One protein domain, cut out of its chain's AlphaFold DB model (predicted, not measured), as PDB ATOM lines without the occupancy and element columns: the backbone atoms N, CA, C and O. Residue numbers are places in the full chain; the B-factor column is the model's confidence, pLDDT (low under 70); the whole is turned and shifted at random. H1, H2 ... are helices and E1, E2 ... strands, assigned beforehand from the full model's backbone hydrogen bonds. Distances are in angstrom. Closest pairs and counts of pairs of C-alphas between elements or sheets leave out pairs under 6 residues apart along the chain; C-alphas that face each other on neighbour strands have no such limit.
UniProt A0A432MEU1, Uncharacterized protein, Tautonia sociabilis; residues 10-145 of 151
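This is residues 10 to 145 of the 151 residues of an uncharacterized protein of Tautonia sociabilis (UniProt A0A432MEU1). A small hairpin of two strands, E1 and E2, sits in the corner where the long helix H4 crosses H2 of the helical hairpin H1 and H2; E1 is beside H4 and E2 beside H2. The short helix H3 lies near H2, and residues 124 to 145, with H5, stick out from this body as an arm. The printed part has 136 residues, with two named strands and five named helices in the order E1, E2, H1, H2, H3, H4, H5; the sheet, E1 - E2, is antiparallel, and the class is mostly helix. The whole is only just loose, close to compact, with a radius of gyration of the C-alphas of 17.5 A, and flat, spanning 56 by 44 by 21 A.

E1 is residues 10 to 13, 10.2 A long, beginning at C-alpha 10 at (9.894, -0.414, 26.261). E2 is residues 19 to 23, 13.1 A. H4, the longest helix, is residues 91 to 114 and runs 35.1 A from C-alpha 91 at (-4.045, 10.224, 22.382). H2 is residues 54 to 72, 27.3 A, and H1 is residues 39 to 50, 16.6 A. H3 is residues 77 to 84, 10.6 A. H5 is residues 133 to 143, 15.7 A, ending at C-alpha 143 at (-25.872, -14.850, 45.695).

E1 and E2 form a hairpin, antiparallel at 148 degrees, with N 10 and O 22 at 2.9 A and N 20 and O 12 at 2.8 A, within hydrogen-bond range. The closest C-alphas of E1 and H4 are those of Val 12 and Ala 99, 6.0 A apart. Those of E2 and H2 are Leu 22 and Leu 68, at 5.4 A. H4, with residues 97 to 104 alone, touches H2, about perpendicular at 81 degrees; the closest C-alphas are those of Gly 65 and Phe 100, 5.6 A. H1 and H2, a helical hairpin, touch at a shallow tilt of 17 degrees, opposite ways, closest at the C-alphas of Ile 48 and Ala 60, 5.5 A. H3 is close to H2 but not clearly touching, with the C-alphas of Ile 66 and Tyr 80 closest at 7.7 A. H5 is apart from H4. In H1, H3, H4 and H5 every O i to N i+4 pair is within hydrogen-bond range; in H2, 14 of 15 are.

The C-alphas farthest apart are those of Arg 74 and Gly 145, 56.9 A. Without residues 124 to 145, which stand free, the body spans 42 by 32 by 21 A. The printed part has no cut. The links E2 to H1 and H4 to H5 are long, with 15 and 18 residues. The mean pLDDT of the printed part is 81.6; residues 27 to 34 and 118 to 145 are under 70.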
ATOM      1  N   LEU A  10      11.070  -0.856  26.990       94.81
ATOM      2  CA  LEU A  10       9.894  -0.414  26.261       94.81
ATOM      3  C   LEU A  10      10.001   1.071  25.897       94.81
ATOM      4  O   LEU A  10      10.244   1.926  26.746       94.81
ATOM      5  N   SER A  11       9.787   1.380  24.621       95.38
ATOM      6  CA  SER A  11       9.691   2.754  24.129       95.38
ATOM      7  C   SER A  11       8.316   3.349  24.442       95.38
ATOM      8  O   SER A  11       7.303   2.758  24.075       95.38
ATOM      9  N   VAL A  12       8.279   4.551  25.015       95.00
ATOM     10  CA  VAL A  12       7.058   5.320  25.308       95.00
ATOM     11  C   VAL A  12       7.178   6.742  24.754       95.00
ATOM     12  O   VAL A  12       8.271   7.302  24.740       95.00
ATOM     13  N   ILE A  13       6.078   7.318  24.266       94.50
ATOM     14  CA  ILE A  13       6.013   8.733  23.869       94.50
ATOM     15  C   ILE A  13       5.282   9.492  24.972       94.50
ATOM     16  O   ILE A  13       4.141   9.145  25.259       94.50
ATOM     17  N   LEU A  14       5.927  10.493  25.572       95.56
ATOM     18  CA  LEU A  14       5.379  11.288  26.682       95.56
ATOM     19  C   LEU A  14       4.853  12.643  26.191       95.56
ATOM     20  O   LEU A  14       4.892  12.913  24.995       95.56
ATOM     21  N   ALA A  15       4.326  13.483  27.089       95.12
ATOM     22  CA  ALA A  15       3.602  14.710  26.729       95.12
ATOM     23  C   ALA A  15       4.418  15.707  25.882       95.12
ATOM     24  O   ALA A  15       3.845  16.476  25.116       95.12
ATOM     25  N   ASP A  16       5.748  15.648  25.954       93.50
ATOM     26  CA  ASP A  16       6.672  16.456  25.152       93.50
ATOM     27  C   ASP A  16       6.799  16.003  23.682       93.50
ATOM     28  O   ASP A  16       7.551  16.595  22.908       93.50
ATOM     29  N   GLY A  17       6.108  14.929  23.287       92.94
ATOM     30  CA  GLY A  17       6.205  14.344  21.949       92.94
ATOM     31  C   GLY A  17       7.468  13.517  21.727       92.94
ATOM     32  O   GLY A  17       7.623  12.913  20.663       92.94
ATOM     33  N   GLN A  18       8.370  13.452  22.709       93.94
ATOM     34  CA  GLN A  18       9.627  12.732  22.580       93.94
ATOM     35  C   GLN A  18       9.485  11.276  23.001       93.94
ATOM     36  O   GLN A  18       8.580  10.869  23.732       93.94
ATOM     37  N   ARG A  19      10.433  10.472  22.520       95.38
ATOM     38  CA  ARG A  19      10.533   9.053  22.833       95.38
ATOM     39  C   ARG A  19      11.447   8.823  24.033       95.38
ATOM     40  O   ARG A  19      12.634   9.147  23.998       95.38
ATOM     41  N   TRP A  20      10.902   8.149  25.032       96.69
ATOM     42  CA  TRP A  20      11.560   7.744  26.265       96.69
ATOM     43  C   TRP A  20      11.616   6.216  26.363       96.69
ATOM     44  O   TRP A  20      10.895   5.508  25.661       96.69
ATOM     45  N   THR A  21      12.496   5.688  27.213       97.25
ATOM     46  CA  THR A  21      12.666   4.242  27.406       97.25
ATOM     47  C   THR A  21      12.432   3.866  28.859       97.25
ATOM     48  O   THR A  21      13.169   4.313  29.741       97.25
ATOM     49  N   LEU A  22      11.443   3.002  29.083       96.50
ATOM     50  CA  LEU A  22      11.184   2.348  30.358       96.50
ATOM     51  C   LEU A  22      11.995   1.050  30.412       96.50
ATOM     52  O   LEU A  22      11.749   0.163  29.590       96.50
ATOM     53  N   PRO A  23      12.968   0.914  31.326       94.94
ATOM     54  CA  PRO A  23      13.740  -0.310  31.434       94.94
ATOM     55  C   PRO A  23      12.843  -1.478  31.832       94.94
ATOM     56  O   PRO A  23      12.124  -1.417  32.830       94.94
ATOM     57  N   LEU A  24      12.907  -2.549  31.049       92.50
ATOM     58  CA  LEU A  24      12.221  -3.799  31.356       92.50
ATOM     59  C   LEU A  24      13.077  -4.642  32.320       92.50
ATOM     60  O   LEU A  24      14.288  -4.388  32.450       92.50
ATOM     61  N   PRO A  25      12.474  -5.606  33.043       89.12
ATOM     62  CA  PRO A  25      13.265  -6.600  33.755       89.12
ATOM     63  C   PRO A  25      14.203  -7.285  32.757       89.12
ATOM     64  O   PRO A  25      13.823  -7.505  31.607       89.12
ATOM     65  N   ALA A  26      15.437  -7.566  33.175       80.25
ATOM     66  CA  ALA A  26      16.364  -8.300  32.323       80.25
ATOM     67  C   ALA A  26      15.740  -9.663  31.991       80.25
ATOM     68  O   ALA A  26      15.318 -10.386  32.897       80.25
ATOM     69  N   GLU A  27      15.644  -9.982  30.702       65.56
ATOM     70  CA  GLU A  27      15.279 -11.331  30.280       65.56
ATOM     71  C   GLU A  27      16.421 -12.282  30.652       65.56
ATOM     72  O   GLU A  27      17.581 -11.869  30.750       65.56
ATOM     73  N   ALA A  28      16.095 -13.553  30.887       54.25
ATOM     74  CA  ALA A  28      17.058 -14.611  31.200       54.25
ATOM     75  C   ALA A  28      17.879 -15.019  29.959       54.25
ATOM     76  O   ALA A  28      18.146 -16.194  29.718       54.25
ATOM     77  N   ASP A  29      18.256 -14.042  29.140       46.91
ATOM     78  CA  ASP A  29      18.962 -14.220  27.884       46.91
ATOM     79  C   ASP A  29      20.464 -14.236  28.153       46.91
ATOM     80  O   ASP A  29      21.189 -13.310  27.784       46.91
ATOM     81  N   ARG A  30      20.896 -15.276  28.872       49.22
ATOM     82  CA  ARG A  30      22.247 -15.858  28.988       49.22
ATOM     83  C   ARG A  30      22.234 -16.816  30.176       49.22
ATOM     84  O   ARG A  30      21.397 -16.689  31.057       49.22
ATOM     85  N   GLU A  31      23.183 -17.743  30.214       52.75
ATOM     86  CA  GLU A  31      23.423 -18.747  31.273       52.75
ATOM     87  C   GLU A  31      23.612 -18.171  32.703       52.75
ATOM     88  O   GLU A  31      23.985 -18.889  33.628       52.75
ATOM     89  N   GLU A  32      23.355 -16.878  32.906       58.69
ATOM     90  CA  GLU A  32      23.393 -16.184  34.180       58.69
ATOM     91  C   GLU A  32      22.020 -16.204  34.854       58.69
ATOM     92  O   GLU A  32      20.979 -15.985  34.237       58.69
ATOM     93  N   ILE A  33      22.029 -16.436  36.167       64.31
ATOM     94  CA  ILE A  33      20.831 -16.339  36.998       64.31
ATOM     95  C   ILE A  33      20.339 -14.885  36.924       64.31
ATOM     96  O   ILE A  33      21.069 -13.986  37.353       64.31
ATOM     97  N   PRO A  34      19.128 -14.622  36.400       69.94
ATOM     98  CA  PRO A  34      18.644 -13.258  36.266       69.94
ATOM     99  C   PRO A  34      18.519 -12.605  37.645       69.94
ATOM    100  O   PRO A  34      18.041 -13.222  38.604       69.94
ATOM    101  N   ALA A  35      18.946 -11.344  37.736       78.31
ATOM    102  CA  ALA A  35      18.915 -10.578  38.977       78.31
ATOM    103  C   ALA A  35      17.479 -10.481  39.534       78.31
ATOM    104  O   ALA A  35      16.528 -10.385  38.743       78.31
ATOM    105  N   PRO A  36      17.307 -10.514  40.868       84.06
ATOM    106  CA  PRO A  36      15.992 -10.394  41.486       84.06
ATOM    107  C   PRO A  36      15.371  -9.017  41.217       84.06
ATOM    108  O   PRO A  36      16.090  -8.024  41.067       84.06
ATOM    109  N   VAL A  37      14.037  -8.941  41.203       87.12
ATOM    110  CA  VAL A  37      13.319  -7.661  41.183       87.12
ATOM    111  C   VAL A  37      13.716  -6.850  42.415       87.12
ATOM    112  O   VAL A  37      13.596  -7.319  43.548       87.12
ATOM    113  N   GLU A  38      14.178  -5.622  42.173       91.06
ATOM    114  CA  GLU A  38      14.587  -4.673  43.208       91.06
ATOM    115  C   GLU A  38      13.444  -4.420  44.206       91.06
ATOM    116  O   GLU A  38      12.292  -4.247  43.808       91.06
ATOM    117  N   GLU A  39      13.757  -4.346  45.503       90.50
ATOM    118  CA  GLU A  39      12.754  -4.276  46.580       90.50
ATOM    119  C   GLU A  39      11.781  -3.098  46.430       90.50
ATOM    120  O   GLU A  39      10.579  -3.225  46.649       90.50
ATOM    121  N   HIS A  40      12.279  -1.945  45.980       90.00
ATOM    122  CA  HIS A  40      11.423  -0.787  45.743       90.00
ATOM    123  C   HIS A  40      10.433  -1.016  44.592       90.00
ATOM    124  O   HIS A  40       9.285  -0.588  44.672       90.00
ATOM    125  N   ILE A  41      10.854  -1.723  43.538       94.56
ATOM    126  CA  ILE A  41       9.954  -2.121  42.454       94.56
ATOM    127  C   ILE A  41       8.939  -3.133  42.988       94.56
ATOM    128  O   ILE A  41       7.755  -2.967  42.724       94.56
ATOM    129  N   ARG A  42       9.361  -4.120  43.792       95.25
ATOM    130  CA  ARG A  42       8.463  -5.103  44.424       95.25
ATOM    131  C   ARG A  42       7.341  -4.432  45.216       95.25
ATOM    132  O   ARG A  42       6.183  -4.760  44.990       95.25
ATOM    133  N   ALA A  43       7.658  -3.440  46.049       94.62
ATOM    134  CA  ALA A  43       6.650  -2.683  46.794       94.62
ATOM    135  C   ALA A  43       5.622  -1.993  45.874       94.62
ATOM    136  O   ALA A  43       4.429  -1.989  46.168       94.62
ATOM    137  N   ILE A  44       6.060  -1.452  44.730       96.69
ATOM    138  CA  ILE A  44       5.149  -0.867  43.736       96.69
ATOM    139  C   ILE A  44       4.300  -1.941  43.050       96.69
ATOM    140  O   ILE A  44       3.113  -1.721  42.816       96.69
ATOM    141  N   LEU A  45       4.875  -3.102  42.740       96.81
ATOM    142  CA  LEU A  45       4.141  -4.210  42.129       96.81
ATOM    143  C   LEU A  45       3.057  -4.766  43.055       96.81
ATOM    144  O   LEU A  45       1.990  -5.112  42.562       96.81
ATOM    145  N   GLU A  46       3.284  -4.804  44.367       95.44
ATOM    146  CA  GLU A  46       2.238  -5.190  45.320       95.44
ATOM    147  C   GLU A  46       1.078  -4.183  45.317       95.44
ATOM    148  O   GLU A  46      -0.069  -4.603  45.191       95.44
ATOM    149  N   MET A  47       1.343  -2.869  45.252       96.31
ATOM    150  CA  MET A  47       0.269  -1.875  45.054       96.31
ATOM    151  C   MET A  47      -0.532  -2.112  43.763       96.31
ATOM    152  O   MET A  47      -1.731  -1.854  43.720       96.31
ATOM    153  N   ILE A  48       0.111  -2.599  42.695       96.88
ATOM    154  CA  ILE A  48      -0.570  -2.947  41.437       96.88
ATOM    155  C   ILE A  48      -1.446  -4.197  41.607       96.88
ATOM    156  O   ILE A  48      -2.524  -4.261  41.019       96.88
ATOM    157  N   ARG A  49      -1.007  -5.193  42.388       95.94
ATOM    158  CA  ARG A  49      -1.778  -6.423  42.659       95.94
ATOM    159  C   ARG A  49      -2.980  -6.167  43.561       95.94
ATOM    160  O   ARG A  49      -4.006  -6.815  43.383       95.94
ATOM    161  N   GLU A  50      -2.821  -5.265  44.521       95.19
ATOM    162  CA  GLU A  50      -3.823  -4.940  45.536       95.19
ATOM    163  C   GLU A  50      -4.825  -3.872  45.080       95.19
ATOM    164  O   GLU A  50      -5.823  -3.668  45.760       95.19
ATOM    165  N   ALA A  51      -4.592  -3.211  43.940       95.88
ATOM    166  CA  ALA A  51      -5.480  -2.177  43.419       95.88
ATOM    167  C   ALA A  51      -6.923  -2.690  43.248       95.88
ATOM    168  O   ALA A  51      -7.185  -3.607  42.464       95.88
ATOM    169  N   GLU A  52      -7.869  -2.053  43.939       94.81
ATOM    170  CA  GLU A  52      -9.278  -2.461  43.945       94.81
ATOM    171  C   GLU A  52     -10.062  -1.838  42.784       94.81
ATOM    172  O   GLU A  52     -11.081  -2.372  42.331       94.81
ATOM    173  N   ASP A  53      -9.578  -0.702  42.279       94.69
ATOM    174  CA  ASP A  53     -10.214   0.044  41.206       94.69
ATOM    175  C   ASP A  53      -9.231   0.553  40.139       94.69
ATOM    176  O   ASP A  53      -8.001   0.492  40.245       94.69
ATOM    177  N   ARG A  54      -9.797   1.084  39.048       92.56
ATOM    178  CA  ARG A  54      -9.017   1.578  37.907       92.56
ATOM    179  C   ARG A  54      -8.152   2.787  38.261       92.56
ATOM    180  O   ARG A  54      -7.089   2.954  37.670       92.56
ATOM    181  N   ALA A  55      -8.604   3.659  39.154       94.69
ATOM    182  CA  ALA A  55      -7.855   4.849  39.531       94.69
ATOM    183  C   ALA A  55      -6.654   4.493  40.416       94.69
ATOM    184  O   ALA A  55      -5.612   5.137  40.302       94.69
ATOM    185  N   GLU A  56      -6.782   3.501  41.293       95.94
ATOM    186  CA  GLU A  56      -5.669   2.923  42.054       95.94
ATOM    187  C   GLU A  56      -4.655   2.257  41.134       95.94
ATOM    188  O   GLU A  56      -3.475   2.607  41.181       95.94
ATOM    189  N   LEU A  57      -5.127   1.410  40.216       96.44
ATOM    190  CA  LEU A  57      -4.269   0.744  39.242       96.44
ATOM    191  C   LEU A  57      -3.461   1.757  38.418       96.44
ATOM    192  O   LEU A  57      -2.238   1.667  38.344       96.44
ATOM    193  N   LEU A  58      -4.126   2.775  37.860       95.38
ATOM    194  CA  LEU A  58      -3.464   3.816  37.068       95.38
ATOM    195  C   LEU A  58      -2.443   4.622  37.886       95.38
ATOM    196  O   LEU A  58      -1.410   5.023  37.349       95.38
ATOM    197  N   ARG A  59      -2.709   4.876  39.175       96.62
ATOM    198  CA  ARG A  59      -1.763   5.563  40.069       96.62
ATOM    199  C   ARG A  59      -0.538   4.698  40.361       96.62
ATOM    200  O   ARG A  59       0.578   5.215  40.317       96.62
ATOM    201  N   ALA A  60      -0.732   3.408  40.615       97.19
ATOM    202  CA  ALA A  60       0.356   2.473  40.872       97.19
ATOM    203  C   ALA A  60       1.223   2.243  39.615       97.19
ATOM    204  O   ALA A  60       2.451   2.308  39.684       97.19
ATOM    205  N   GLU A  61       0.603   2.093  38.441       97.81
ATOM    206  CA  GLU A  61       1.299   2.017  37.149       97.81
ATOM    207  C   GLU A  61       2.079   3.300  36.834       97.81
ATOM    208  O   GLU A  61       3.215   3.238  36.357       97.81
ATOM    209  N   LEU A  62       1.510   4.471  37.135       97.12
ATOM    210  CA  LEU A  62       2.206   5.748  36.984       97.12
ATOM    211  C   LEU A  62       3.417   5.846  37.920       97.12
ATOM    212  O   LEU A  62       4.487   6.276  37.485       97.12
ATOM    213  N   ALA A  63       3.271   5.432  39.182       97.44
ATOM    214  CA  ALA A  63       4.374   5.398  40.139       97.44
ATOM    215  C   ALA A  63       5.515   4.498  39.636       97.44
ATOM    216  O   ALA A  63       6.681   4.904  39.668       97.44
ATOM    217  N   LEU A  64       5.178   3.329  39.075       97.75
ATOM    218  CA  LEU A  64       6.151   2.466  38.411       97.75
ATOM    219  C   LEU A  64       6.811   3.184  37.226       97.75
ATOM    220  O   LEU A  64       8.034   3.222  37.144       97.75
ATOM    221  N   GLY A  65       6.030   3.799  36.336       96.81
ATOM    222  CA  GLY A  65       6.546   4.546  35.185       96.81
ATOM    223  C   GLY A  65       7.542   5.643  35.577       96.81
ATOM    224  O   GLY A  65       8.624   5.732  34.992       96.81
ATOM    225  N   ILE A  66       7.230   6.432  36.610       96.50
ATOM    226  CA  ILE A  66       8.122   7.466  37.164       96.50
ATOM    227  C   ILE A  66       9.424   6.844  37.670       96.50
ATOM    228  O   ILE A  66      10.514   7.325  37.329       96.50
ATOM    229  N   HIS A  67       9.321   5.767  38.452       96.31
ATOM    230  CA  HIS A  67      10.483   5.072  38.990       96.31
ATOM    231  C   HIS A  67      11.374   4.525  37.865       96.31
ATOM    232  O   HIS A  67      12.578   4.785  37.845       96.31
ATOM    233  N   LEU A  68      10.783   3.868  36.866       96.19
ATOM    234  CA  LEU A  68      11.483   3.323  35.705       96.19
ATOM    235  C   LEU A  68      12.181   4.415  34.876       96.19
ATOM    236  O   LEU A  68      13.327   4.241  34.455       96.19
ATOM    237  N   LEU A  69      11.555   5.581  34.696       96.56
ATOM    238  CA  LEU A  69      12.213   6.734  34.075       96.56
ATOM    239  C   LEU A  69      13.408   7.226  34.909       96.56
ATOM    240  O   LEU A  69      14.441   7.585  34.344       96.56
ATOM    241  N   SER A  70      13.314   7.198  36.240       95.50
ATOM    242  CA  SER A  70      14.396   7.656  37.131       95.50
ATOM    243  C   SER A  70      15.663   6.793  37.043       95.50
ATOM    244  O   SER A  70      16.773   7.277  37.289       95.50
ATOM    245  N   ILE A  71      15.518   5.526  36.640       94.62
ATOM    246  CA  ILE A  71      16.641   4.613  36.400       94.62
ATOM    247  C   ILE A  71      17.455   5.103  35.196       94.62
ATOM    248  O   ILE A  71      18.677   5.231  35.276       94.62
ATOM    249  N   ASN A  72      16.781   5.442  34.095       96.06
ATOM    250  CA  ASN A  72      17.430   5.801  32.833       96.06
ATOM    251  C   ASN A  72      17.783   7.287  32.704       96.06
ATOM    252  O   ASN A  72      18.669   7.648  31.919       96.06
ATOM    253  N   TYR A  73      17.118   8.166  33.452       96.94
ATOM    254  CA  TYR A  73      17.202   9.608  33.256       96.94
ATOM    255  C   TYR A  73      17.396  10.353  34.578       96.94
ATOM    256  O   TYR A  73      16.879   9.986  35.628       96.94
ATOM    257  N   ARG A  74      18.175  11.437  34.538       95.81
ATOM    258  CA  ARG A  74      18.192  12.446  35.604       95.81
ATOM    259  C   ARG A  74      17.120  13.472  35.266       95.81
ATOM    260  O   ARG A  74      17.336  14.267  34.348       95.81
ATOM    261  N   LEU A  75      15.992  13.377  35.965       93.69
ATOM    262  CA  LEU A  75      14.840  14.263  35.839       93.69
ATOM    263  C   LEU A  75      14.531  14.879  37.206       93.69
ATOM    264  O   LEU A  75      14.543  14.175  38.217       93.69
ATOM    265  N   GLY A  76      14.302  16.189  37.235       92.38
ATOM    266  CA  GLY A  76      13.771  16.900  38.396       92.38
ATOM    267  C   GLY A  76      12.236  16.851  38.448       92.38
ATOM    268  O   GLY A  76      11.606  16.458  37.464       92.38
ATOM    269  N   PRO A  77      11.616  17.276  39.564       93.12
ATOM    270  CA  PRO A  77      10.158  17.277  39.720       93.12
ATOM    271  C   PRO A  77       9.414  18.052  38.622       93.12
ATOM    272  O   PRO A  77       8.433  17.551  38.084       93.12
ATOM    273  N   GLU A  78       9.920  19.225  38.236       93.38
ATOM    274  CA  GLU A  78       9.338  20.059  37.170       93.38
ATOM    275  C   GLU A  78       9.336  19.333  35.820       93.38
ATOM    276  O   GLU A  78       8.343  19.338  35.102       93.38
ATOM    277  N   GLN A  79      10.412  18.606  35.517       94.31
ATOM    278  CA  GLN A  79      10.518  17.833  34.280       94.31
ATOM    279  C   GLN A  79       9.544  16.653  34.280       94.31
ATOM    280  O   GLN A  79       8.931  16.364  33.262       94.31
ATOM    281  N   TYR A  80       9.353  15.979  35.419       94.19
ATOM    282  CA  TYR A  80       8.308  14.959  35.523       94.19
ATOM    283  C   TYR A  80       6.916  15.549  35.324       94.19
ATOM    284  O   TYR A  80       6.095  14.940  34.639       94.19
ATOM    285  N   GLN A  81       6.655  16.728  35.889       93.06
ATOM    286  CA  GLN A  81       5.389  17.419  35.700       93.06
ATOM    287  C   GLN A  81       5.157  17.736  34.221       93.06
ATOM    288  O   GLN A  81       4.096  17.400  33.709       93.06
ATOM    289  N   GLU A  82       6.136  18.301  33.517       92.88
ATOM    290  CA  GLU A  82       6.043  18.572  32.077       92.88
ATOM    291  C   GLU A  82       5.780  17.293  31.270       92.88
ATOM    292  O   GLU A  82       4.847  17.244  30.472       92.88
ATOM    293  N   LEU A  83       6.543  16.227  31.525       94.38
ATOM    294  CA  LEU A  83       6.448  14.968  30.779       94.38
ATOM    295  C   LEU A  83       5.131  14.212  30.995       94.38
ATOM    296  O   LEU A  83       4.725  13.429  30.134       94.38
ATOM    297  N   LEU A  84       4.479  14.415  32.139       93.50
ATOM    298  CA  LEU A  84       3.269  13.692  32.541       93.50
ATOM    299  C   LEU A  84       2.007  14.572  32.509       93.50
ATOM    300  O   LEU A  84       0.916  14.094  32.827       93.50
ATOM    301  N   SER A  85       2.128  15.835  32.085       93.31
ATOM    302  CA  SER A  85       1.008  16.770  31.927       93.31
ATOM    303  C   SER A  85       0.415  16.691  30.523       93.31
ATOM    304  O   SER A  85       0.674  17.524  29.660       93.31
ATOM    305  N   PHE A  86      -0.408  15.672  30.291       90.19
ATOM    306  CA  PHE A  86      -1.124  15.510  29.027       90.19
ATOM    307  C   PHE A  86      -2.373  16.396  28.953       90.19
ATOM    308  O   PHE A  86      -3.116  16.535  29.928       90.19
ATOM    309  N   GLU A  87      -2.688  16.897  27.757       89.56
ATOM    310  CA  GLU A  87      -4.008  17.472  27.490       89.56
ATOM    311  C   GLU A  87      -5.116  16.423  27.702       89.56
ATOM    312  O   GLU A  87      -4.929  15.230  27.441       89.56
ATOM    313  N   ARG A  88      -6.302  16.855  28.165       80.00
ATOM    314  CA  ARG A  88      -7.386  15.947  28.600       80.00
ATOM    315  C   ARG A  88      -7.848  14.943  27.537       80.00
ATOM    316  O   ARG A  88      -8.382  13.902  27.917       80.00
ATOM    317  N   SER A  89      -7.656  15.246  26.259       85.25
ATOM    318  CA  SER A  89      -8.046  14.420  25.110       85.25
ATOM    319  C   SER A  89      -6.854  14.007  24.245       85.25
ATOM    320  O   SER A  89      -7.042  13.621  23.093       85.25
ATOM    321  N   SER A  90      -5.622  14.111  24.757       88.50
ATOM    322  CA  SER A  90      -4.450  13.725  23.978       88.50
ATOM    323  C   SER A  90      -4.372  12.199  23.835       88.50
ATOM    324  O   SER A  90      -4.325  11.500  24.854       88.50
ATOM    325  N   PRO A  91      -4.258  11.659  22.604       89.44
ATOM    326  CA  PRO A  91      -4.045  10.224  22.382       89.44
ATOM    327  C   PRO A  91      -2.710   9.732  22.970       89.44
ATOM    328  O   PRO A  91      -2.508   8.539  23.211       89.44
ATOM    329  N   MET A  92      -1.786  10.652  23.257       90.19
ATOM    330  CA  MET A  92      -0.502  10.340  23.881       90.19
ATOM    331  C   MET A  92      -0.667   9.915  25.342       90.19
ATOM    332  O   MET A  92       0.137   9.124  25.833       90.19
ATOM    333  N   ARG A  93      -1.728  10.379  26.022       92.44
ATOM    334  CA  ARG A  93      -2.046   9.946  27.387       92.44
ATOM    335  C   ARG A  93      -2.385   8.461  27.411       92.44
ATOM    336  O   ARG A  93      -1.825   7.724  28.213       92.44
ATOM    337  N   GLU A  94      -3.272   8.029  26.520       91.25
ATOM    338  CA  GLU A  94      -3.686   6.625  26.403       91.25
ATOM    339  C   GLU A  94      -2.508   5.744  25.986       91.25
ATOM    340  O   GLU A  94      -2.256   4.709  26.596       91.25
ATOM    341  N   THR A  95      -1.710   6.214  25.022       92.12
ATOM    342  CA  THR A  95      -0.487   5.523  24.586       92.12
ATOM    343  C   THR A  95       0.524   5.364  25.730       92.12
ATOM    344  O   THR A  95       1.142   4.309  25.870       92.12
ATOM    345  N   SER A  96       0.690   6.393  26.567       93.75
ATOM    346  CA  SER A  96       1.586   6.347  27.730       93.75
ATOM    347  C   SER A  96       1.068   5.414  28.818       93.75
ATOM    348  O   SER A  96       1.842   4.627  29.356       93.75
ATOM    349  N   GLN A  97      -0.234   5.463  29.113       94.94
ATOM    350  CA  GLN A  97      -0.875   4.560  30.071       94.94
ATOM    351  C   GLN A  97      -0.717   3.099  29.647       94.94
ATOM    352  O   GLN A  97      -0.305   2.277  30.456       94.94
ATOM    353  N   GLU A  98      -0.945   2.787  28.370       95.62
ATOM    354  CA  GLU A  98      -0.723   1.442  27.835       95.62
ATOM    355  C   GLU A  98       0.747   1.013  27.964       95.62
ATOM    356  O   GLU A  98       1.046  -0.124  28.324       95.62
ATOM    357  N   ALA A  99       1.698   1.921  27.726       95.75
ATOM    358  CA  ALA A  99       3.111   1.611  27.914       95.75
ATOM    359  C   ALA A  99       3.460   1.331  29.389       95.75
ATOM    360  O   ALA A  99       4.201   0.386  29.669       95.75
ATOM    361  N   PHE A 100       2.913   2.103  30.334       97.12
ATOM    362  CA  PHE A 100       3.094   1.850  31.767       97.12
ATOM    363  C   PHE A 100       2.472   0.519  32.187       97.12
ATOM    364  O   PHE A 100       3.140  -0.276  32.848       97.12
ATOM    365  N   HIS A 101       1.260   0.227  31.715       97.56
ATOM    366  CA  HIS A 101       0.588  -1.047  31.944       97.56
ATOM    367  C   HIS A 101       1.425  -2.230  31.435       97.56
ATOM    368  O   HIS A 101       1.700  -3.183  32.162       97.56
ATOM    369  N   ARG A 102       1.938  -2.154  30.202       96.88
ATOM    370  CA  ARG A 102       2.797  -3.203  29.631       96.88
ATOM    371  C   ARG A 102       4.097  -3.395  30.406       96.88
ATOM    372  O   ARG A 102       4.543  -4.533  30.560       96.88
ATOM    373  N   ALA A 103       4.706  -2.311  30.885       96.38
ATOM    374  CA  ALA A 103       5.883  -2.395  31.741       96.38
ATOM    375  C   ALA A 103       5.545  -3.084  33.074       96.38
ATOM    376  O   ALA A 103       6.263  -3.999  33.477       96.38
ATOM    377  N   ALA A 104       4.425  -2.722  33.707       96.94
ATOM    378  CA  ALA A 104       3.937  -3.372  34.921       96.94
ATOM    379  C   ALA A 104       3.727  -4.877  34.722       96.94
ATOM    380  O   ALA A 104       4.242  -5.674  35.504       96.94
ATOM    381  N   LEU A 105       3.067  -5.286  33.634       95.75
ATOM    382  CA  LEU A 105       2.870  -6.701  33.310       95.75
ATOM    383  C   LEU A 105       4.192  -7.457  33.143       95.75
ATOM    384  O   LEU A 105       4.306  -8.595  33.597       95.75
ATOM    385  N   ALA A 106       5.196  -6.849  32.507       94.44
ATOM    386  CA  ALA A 106       6.507  -7.474  32.354       94.44
ATOM    387  C   ALA A 106       7.174  -7.724  33.718       94.44
ATOM    388  O   ALA A 106       7.666  -8.824  33.974       94.44
ATOM    389  N   TYR A 107       7.135  -6.738  34.615       94.75
ATOM    390  CA  TYR A 107       7.674  -6.880  35.967       94.75
ATOM    391  C   TYR A 107       6.871  -7.861  36.831       94.75
ATOM    392  O   TYR A 107       7.478  -8.653  37.544       94.75
ATOM    393  N   LEU A 108       5.540  -7.886  36.729       94.75
ATOM    394  CA  LEU A 108       4.701  -8.864  37.433       94.75
ATOM    395  C   LEU A 108       4.994 -10.299  36.984       94.75
ATOM    396  O   LEU A 108       5.102 -11.193  37.818       94.75
ATOM    397  N   ARG A 109       5.170 -10.533  35.677       91.62
ATOM    398  CA  ARG A 109       5.576 -11.853  35.161       91.62
ATOM    399  C   ARG A 109       6.926 -12.276  35.724       91.62
ATOM    400  O   ARG A 109       7.069 -13.411  36.173       91.62
ATOM    401  N   ARG A 110       7.895 -11.357  35.739       90.56
ATOM    402  CA  ARG A 110       9.213 -11.607  36.328       90.56
ATOM    403  C   ARG A 110       9.100 -11.944  37.816       90.56
ATOM    404  O   ARG A 110       9.687 -12.932  38.244       90.56
ATOM    405  N   LEU A 111       8.321 -11.168  38.567       91.38
ATOM    406  CA  LEU A 111       8.091 -11.365  39.997       91.38
ATOM    407  C   LEU A 111       7.462 -12.733  40.290       91.38
ATOM    408  O   LEU A 111       7.950 -13.471  41.138       91.38
ATOM    409  N   ASN A 112       6.421 -13.103  39.544       89.56
ATOM    410  CA  ASN A 112       5.759 -14.398  39.692       89.56
ATOM    411  C   ASN A 112       6.715 -15.563  39.394       89.56
ATOM    412  O   ASN A 112       6.704 -16.559  40.116       89.56
ATOM    413  N   ALA A 113       7.573 -15.422  38.377       87.00
ATOM    414  CA  ALA A 113       8.599 -16.413  38.066       87.00
ATOM    415  C   ALA A 113       9.634 -16.556  39.198       87.00
ATOM    416  O   ALA A 113      10.031 -17.674  39.513       87.00
ATOM    417  N   GLU A 114      10.046 -15.454  39.836       87.44
ATOM    418  CA  GLU A 114      10.923 -15.486  41.020       87.44
ATOM    419  C   GLU A 114      10.258 -16.159  42.226       87.44
ATOM    420  O   GLU A 114      10.906 -16.913  42.946       87.44
ATOM    421  N   GLU A 115       8.963 -15.918  42.434       87.88
ATOM    422  CA  GLU A 115       8.180 -16.490  43.538       87.88
ATOM    423  C   GLU A 115       7.767 -17.952  43.299       87.88
ATOM    424  O   GLU A 115       7.105 -18.552  44.147       87.88
ATOM    425  N   GLY A 116       8.109 -18.534  42.144       81.38
ATOM    426  CA  GLY A 116       7.671 -19.877  41.760       81.38
ATOM    427  C   GLY A 116       6.153 -19.993  41.569       81.38
ATOM    428  O   GLY A 116       5.599 -21.091  41.624       81.38
ATOM    429  N   ARG A 117       5.457 -18.869  41.352       74.38
ATOM    430  CA  ARG A 117       4.017 -18.825  41.079       74.38
ATOM    431  C   ARG A 117       3.798 -19.036  39.579       74.38
ATOM    432  O   ARG A 117       3.979 -18.116  38.787       74.38
ATOM    433  N   ALA A 118       3.420 -20.253  39.180       55.09
ATOM    434  CA  ALA A 118       3.006 -20.534  37.803       55.09
ATOM    435  C   ALA A 118       1.728 -19.743  37.459       55.09
ATOM    436  O   ALA A 118       0.782 -19.755  38.246       55.09
ATOM    437  N   ASP A 119       1.747 -19.051  36.312       52.62
ATOM    438  CA  ASP A 119       0.699 -18.203  35.716       52.62
ATOM    439  C   ASP A 119      -0.682 -18.259  36.398       52.62
ATOM    440  O   ASP A 119      -1.567 -19.031  36.036       52.62
ATOM    441  N   HIS A 120      -0.889 -17.353  37.354       44.78
ATOM    442  CA  HIS A 120      -2.218 -16.901  37.770       44.78
ATOM    443  C   HIS A 120      -2.404 -15.433  37.370       44.78
ATOM    444  O   HIS A 120      -2.862 -14.599  38.144       44.78
ATOM    445  N   LEU A 121      -2.011 -15.083  36.141       47.56
ATOM    446  CA  LEU A 121      -2.377 -13.808  35.530       47.56
ATOM    447  C   LEU A 121      -3.789 -13.931  34.940       47.56
ATOM    448  O   LEU A 121      -3.990 -13.898  33.730       47.56
ATOM    449  N   VAL A 122      -4.791 -14.061  35.811       43.66
ATOM    450  CA  VAL A 122      -6.160 -13.660  35.465       43.66
ATOM    451  C   VAL A 122      -6.242 -12.160  35.736       43.66
ATOM    452  O   VAL A 122      -6.751 -11.726  36.763       43.66
ATOM    453  N   ILE A 123      -5.670 -11.359  34.836       45.75
ATOM    454  CA  ILE A 123      -6.007  -9.937  34.748       45.75
ATOM    455  C   ILE A 123      -7.070  -9.848  33.663       45.75
ATOM    456  O   ILE A 123      -6.861 -10.335  32.554       45.75
ATOM    457  N   GLY A 124      -8.228  -9.325  34.065       39.72
ATOM    458  CA  GLY A 124      -9.506  -9.416  33.376       39.72
ATOM    459  C   GLY A 124      -9.424  -9.320  31.859       39.72
ATOM    460  O   GLY A 124      -8.738  -8.466  31.293       39.72
ATOM    461  N   GLU A 125     -10.196 -10.200  31.220       37.34
ATOM    462  CA  GLU A 125     -10.740  -9.976  29.888       37.34
ATOM    463  C   GLU A 125     -11.005  -8.484  29.688       37.34
ATOM    464  O   GLU A 125     -11.592  -7.841  30.560       37.34
ATOM    465  N   ARG A 126     -10.538  -7.953  28.552       40.31
ATOM    466  CA  ARG A 126     -10.906  -6.644  27.999       40.31
ATOM    467  C   ARG A 126     -12.200  -6.132  28.628       40.31
ATOM    468  O   ARG A 126     -13.262  -6.655  28.301       40.31
ATOM    469  N   TYR A 127     -12.119  -5.129  29.500       45.84
ATOM    470  CA  TYR A 127     -13.327  -4.461  29.966       45.84
ATOM    471  C   TYR A 127     -14.038  -3.901  28.724       45.84
ATOM    472  O   TYR A 127     -13.450  -3.065  28.028       45.84
ATOM    473  N   PRO A 128     -15.250  -4.378  28.379       40.47
ATOM    474  CA  PRO A 128     -16.023  -3.745  27.328       40.47
ATOM    475  C   PRO A 128     -16.371  -2.312  27.770       40.47
ATOM    476  O   PRO A 128     -16.424  -2.035  28.970       40.47
ATOM    477  N   PRO A 129     -16.618  -1.388  26.828       41.78
ATOM    478  CA  PRO A 129     -16.791   0.040  27.106       41.78
ATOM    479  C   PRO A 129     -18.090   0.402  27.856       41.78
ATOM    480  O   PRO A 129     -18.466   1.569  27.892       41.78
ATOM    481  N   GLU A 130     -18.782  -0.556  28.475       44.16
ATOM    482  CA  GLU A 130     -20.089  -0.334  29.091       44.16
ATOM    483  C   GLU A 130     -20.056  -0.679  30.583       44.16
ATOM    484  O   GLU A 130     -19.712  -1.784  31.004       44.16
ATOM    485  N   GLY A 131     -20.336   0.347  31.386       44.25
ATOM    486  CA  GLY A 131     -19.992   0.424  32.799       44.25
ATOM    487  C   GLY A 131     -20.821  -0.460  33.728       44.25
ATOM    488  O   GLY A 131     -21.930  -0.855  33.393       44.25
ATOM    489  N   LEU A 132     -20.246  -0.698  34.918       50.12
ATOM    490  CA  LEU A 132     -20.799  -0.994  36.261       50.12
ATOM    491  C   LEU A 132     -22.014  -1.939  36.452       50.12
ATOM    492  O   LEU A 132     -22.082  -2.618  37.473       50.12
ATOM    493  N   LEU A 133     -22.947  -2.067  35.514       48.56
ATOM    494  CA  LEU A 133     -24.138  -2.918  35.605       48.56
ATOM    495  C   LEU A 133     -23.855  -4.402  35.302       48.56
ATOM    496  O   LEU A 133     -24.547  -5.280  35.826       48.56
ATOM    497  N   GLY A 134     -22.811  -4.709  34.523       41.84
ATOM    498  CA  GLY A 134     -22.420  -6.095  34.214       41.84
ATOM    499  C   GLY A 134     -21.861  -6.862  35.421       41.84
ATOM    500  O   GLY A 134     -22.128  -8.051  35.593       41.84
ATOM    501  N   LEU A 135     -21.144  -6.171  36.313       49.88
ATOM    502  CA  LEU A 135     -20.567  -6.780  37.517       49.88
ATOM    503  C   LEU A 135     -21.618  -6.998  38.611       49.88
ATOM    504  O   LEU A 135     -21.635  -8.052  39.247       49.88
ATOM    505  N   VAL A 136     -22.563  -6.065  38.771       51.00
ATOM    506  CA  VAL A 136     -23.668  -6.207  39.735       51.00
ATOM    507  C   VAL A 136     -24.583  -7.376  39.352       51.00
ATOM    508  O   VAL A 136     -25.016  -8.134  40.219       51.00
ATOM    509  N   THR A 137     -24.825  -7.604  38.059       48.59
ATOM    510  CA  THR A 137     -25.655  -8.734  37.605       48.59
ATOM    511  C   THR A 137     -24.969 -10.094  37.770       48.59
ATOM    512  O   THR A 137     -25.637 -11.054  38.164       48.59
ATOM    513  N   GLN A 138     -23.649 -10.199  37.572       50.81
ATOM    514  CA  GLN A 138     -22.911 -11.434  37.883       50.81
ATOM    515  C   GLN A 138     -22.832 -11.715  39.391       50.81
ATOM    516  O   GLN A 138     -22.955 -12.871  39.806       50.81
ATOM    517  N   PHE A 139     -22.689 -10.675  40.216       49.28
ATOM    518  CA  PHE A 139     -22.614 -10.814  41.671       49.28
ATOM    519  C   PHE A 139     -23.967 -11.218  42.287       49.28
ATOM    520  O   PHE A 139     -24.028 -12.136  43.109       49.28
ATOM    521  N   LEU A 140     -25.078 -10.637  41.817       47.00
ATOM    522  CA  LEU A 140     -26.427 -10.987  42.283       47.00
ATOM    523  C   LEU A 140     -26.868 -12.392  41.837       47.00
ATOM    524  O   LEU A 140     -27.498 -13.118  42.608       47.00
ATOM    525  N   ARG A 141     -26.468 -12.839  40.639       48.81
ATOM    526  CA  ARG A 141     -26.759 -14.202  40.157       48.81
ATOM    527  C   ARG A 141     -26.027 -15.282  40.965       48.81
ATOM    528  O   ARG A 141     -26.520 -16.402  41.079       48.81
ATOM    529  N   ARG A 142     -24.878 -14.939  41.560       50.00
ATOM    530  CA  ARG A 142     -24.087 -15.834  42.420       50.00
ATOM    531  C   ARG A 142     -24.634 -15.926  43.848       50.00
ATOM    532  O   ARG A 142     -24.477 -16.970  44.475       50.00
ATOM    533  N   LEU A 143     -25.304 -14.883  44.340       46.06
ATOM    534  CA  LEU A 143     -25.872 -14.850  45.695       46.06
ATOM    535  C   LEU A 143     -27.258 -15.506  45.808       46.06
ATOM    536  O   LEU A 143     -27.583 -16.020  46.873       46.06
ATOM    537  N   TRP A 144     -28.043 -15.572  44.726       56.59
ATOM    538  CA  TRP A 144     -29.392 -16.173  44.739       56.59
ATOM    539  C   TRP A 144     -29.557 -17.450  43.893       56.59
ATOM    540  O   TRP A 144     -30.667 -17.939  43.714       56.59
ATOM    541  N   GLY A 145     -28.459 -18.046  43.418       46.91
ATOM    542  CA  GLY A 145     -28.469 -19.268  42.597       46.91
ATOM    543  C   GLY A 145     -28.456 -20.610  43.345       46.91
ATOM    544  O   GLY A 145     -28.279 -21.642  42.701       46.91
TER     545      GLY A 145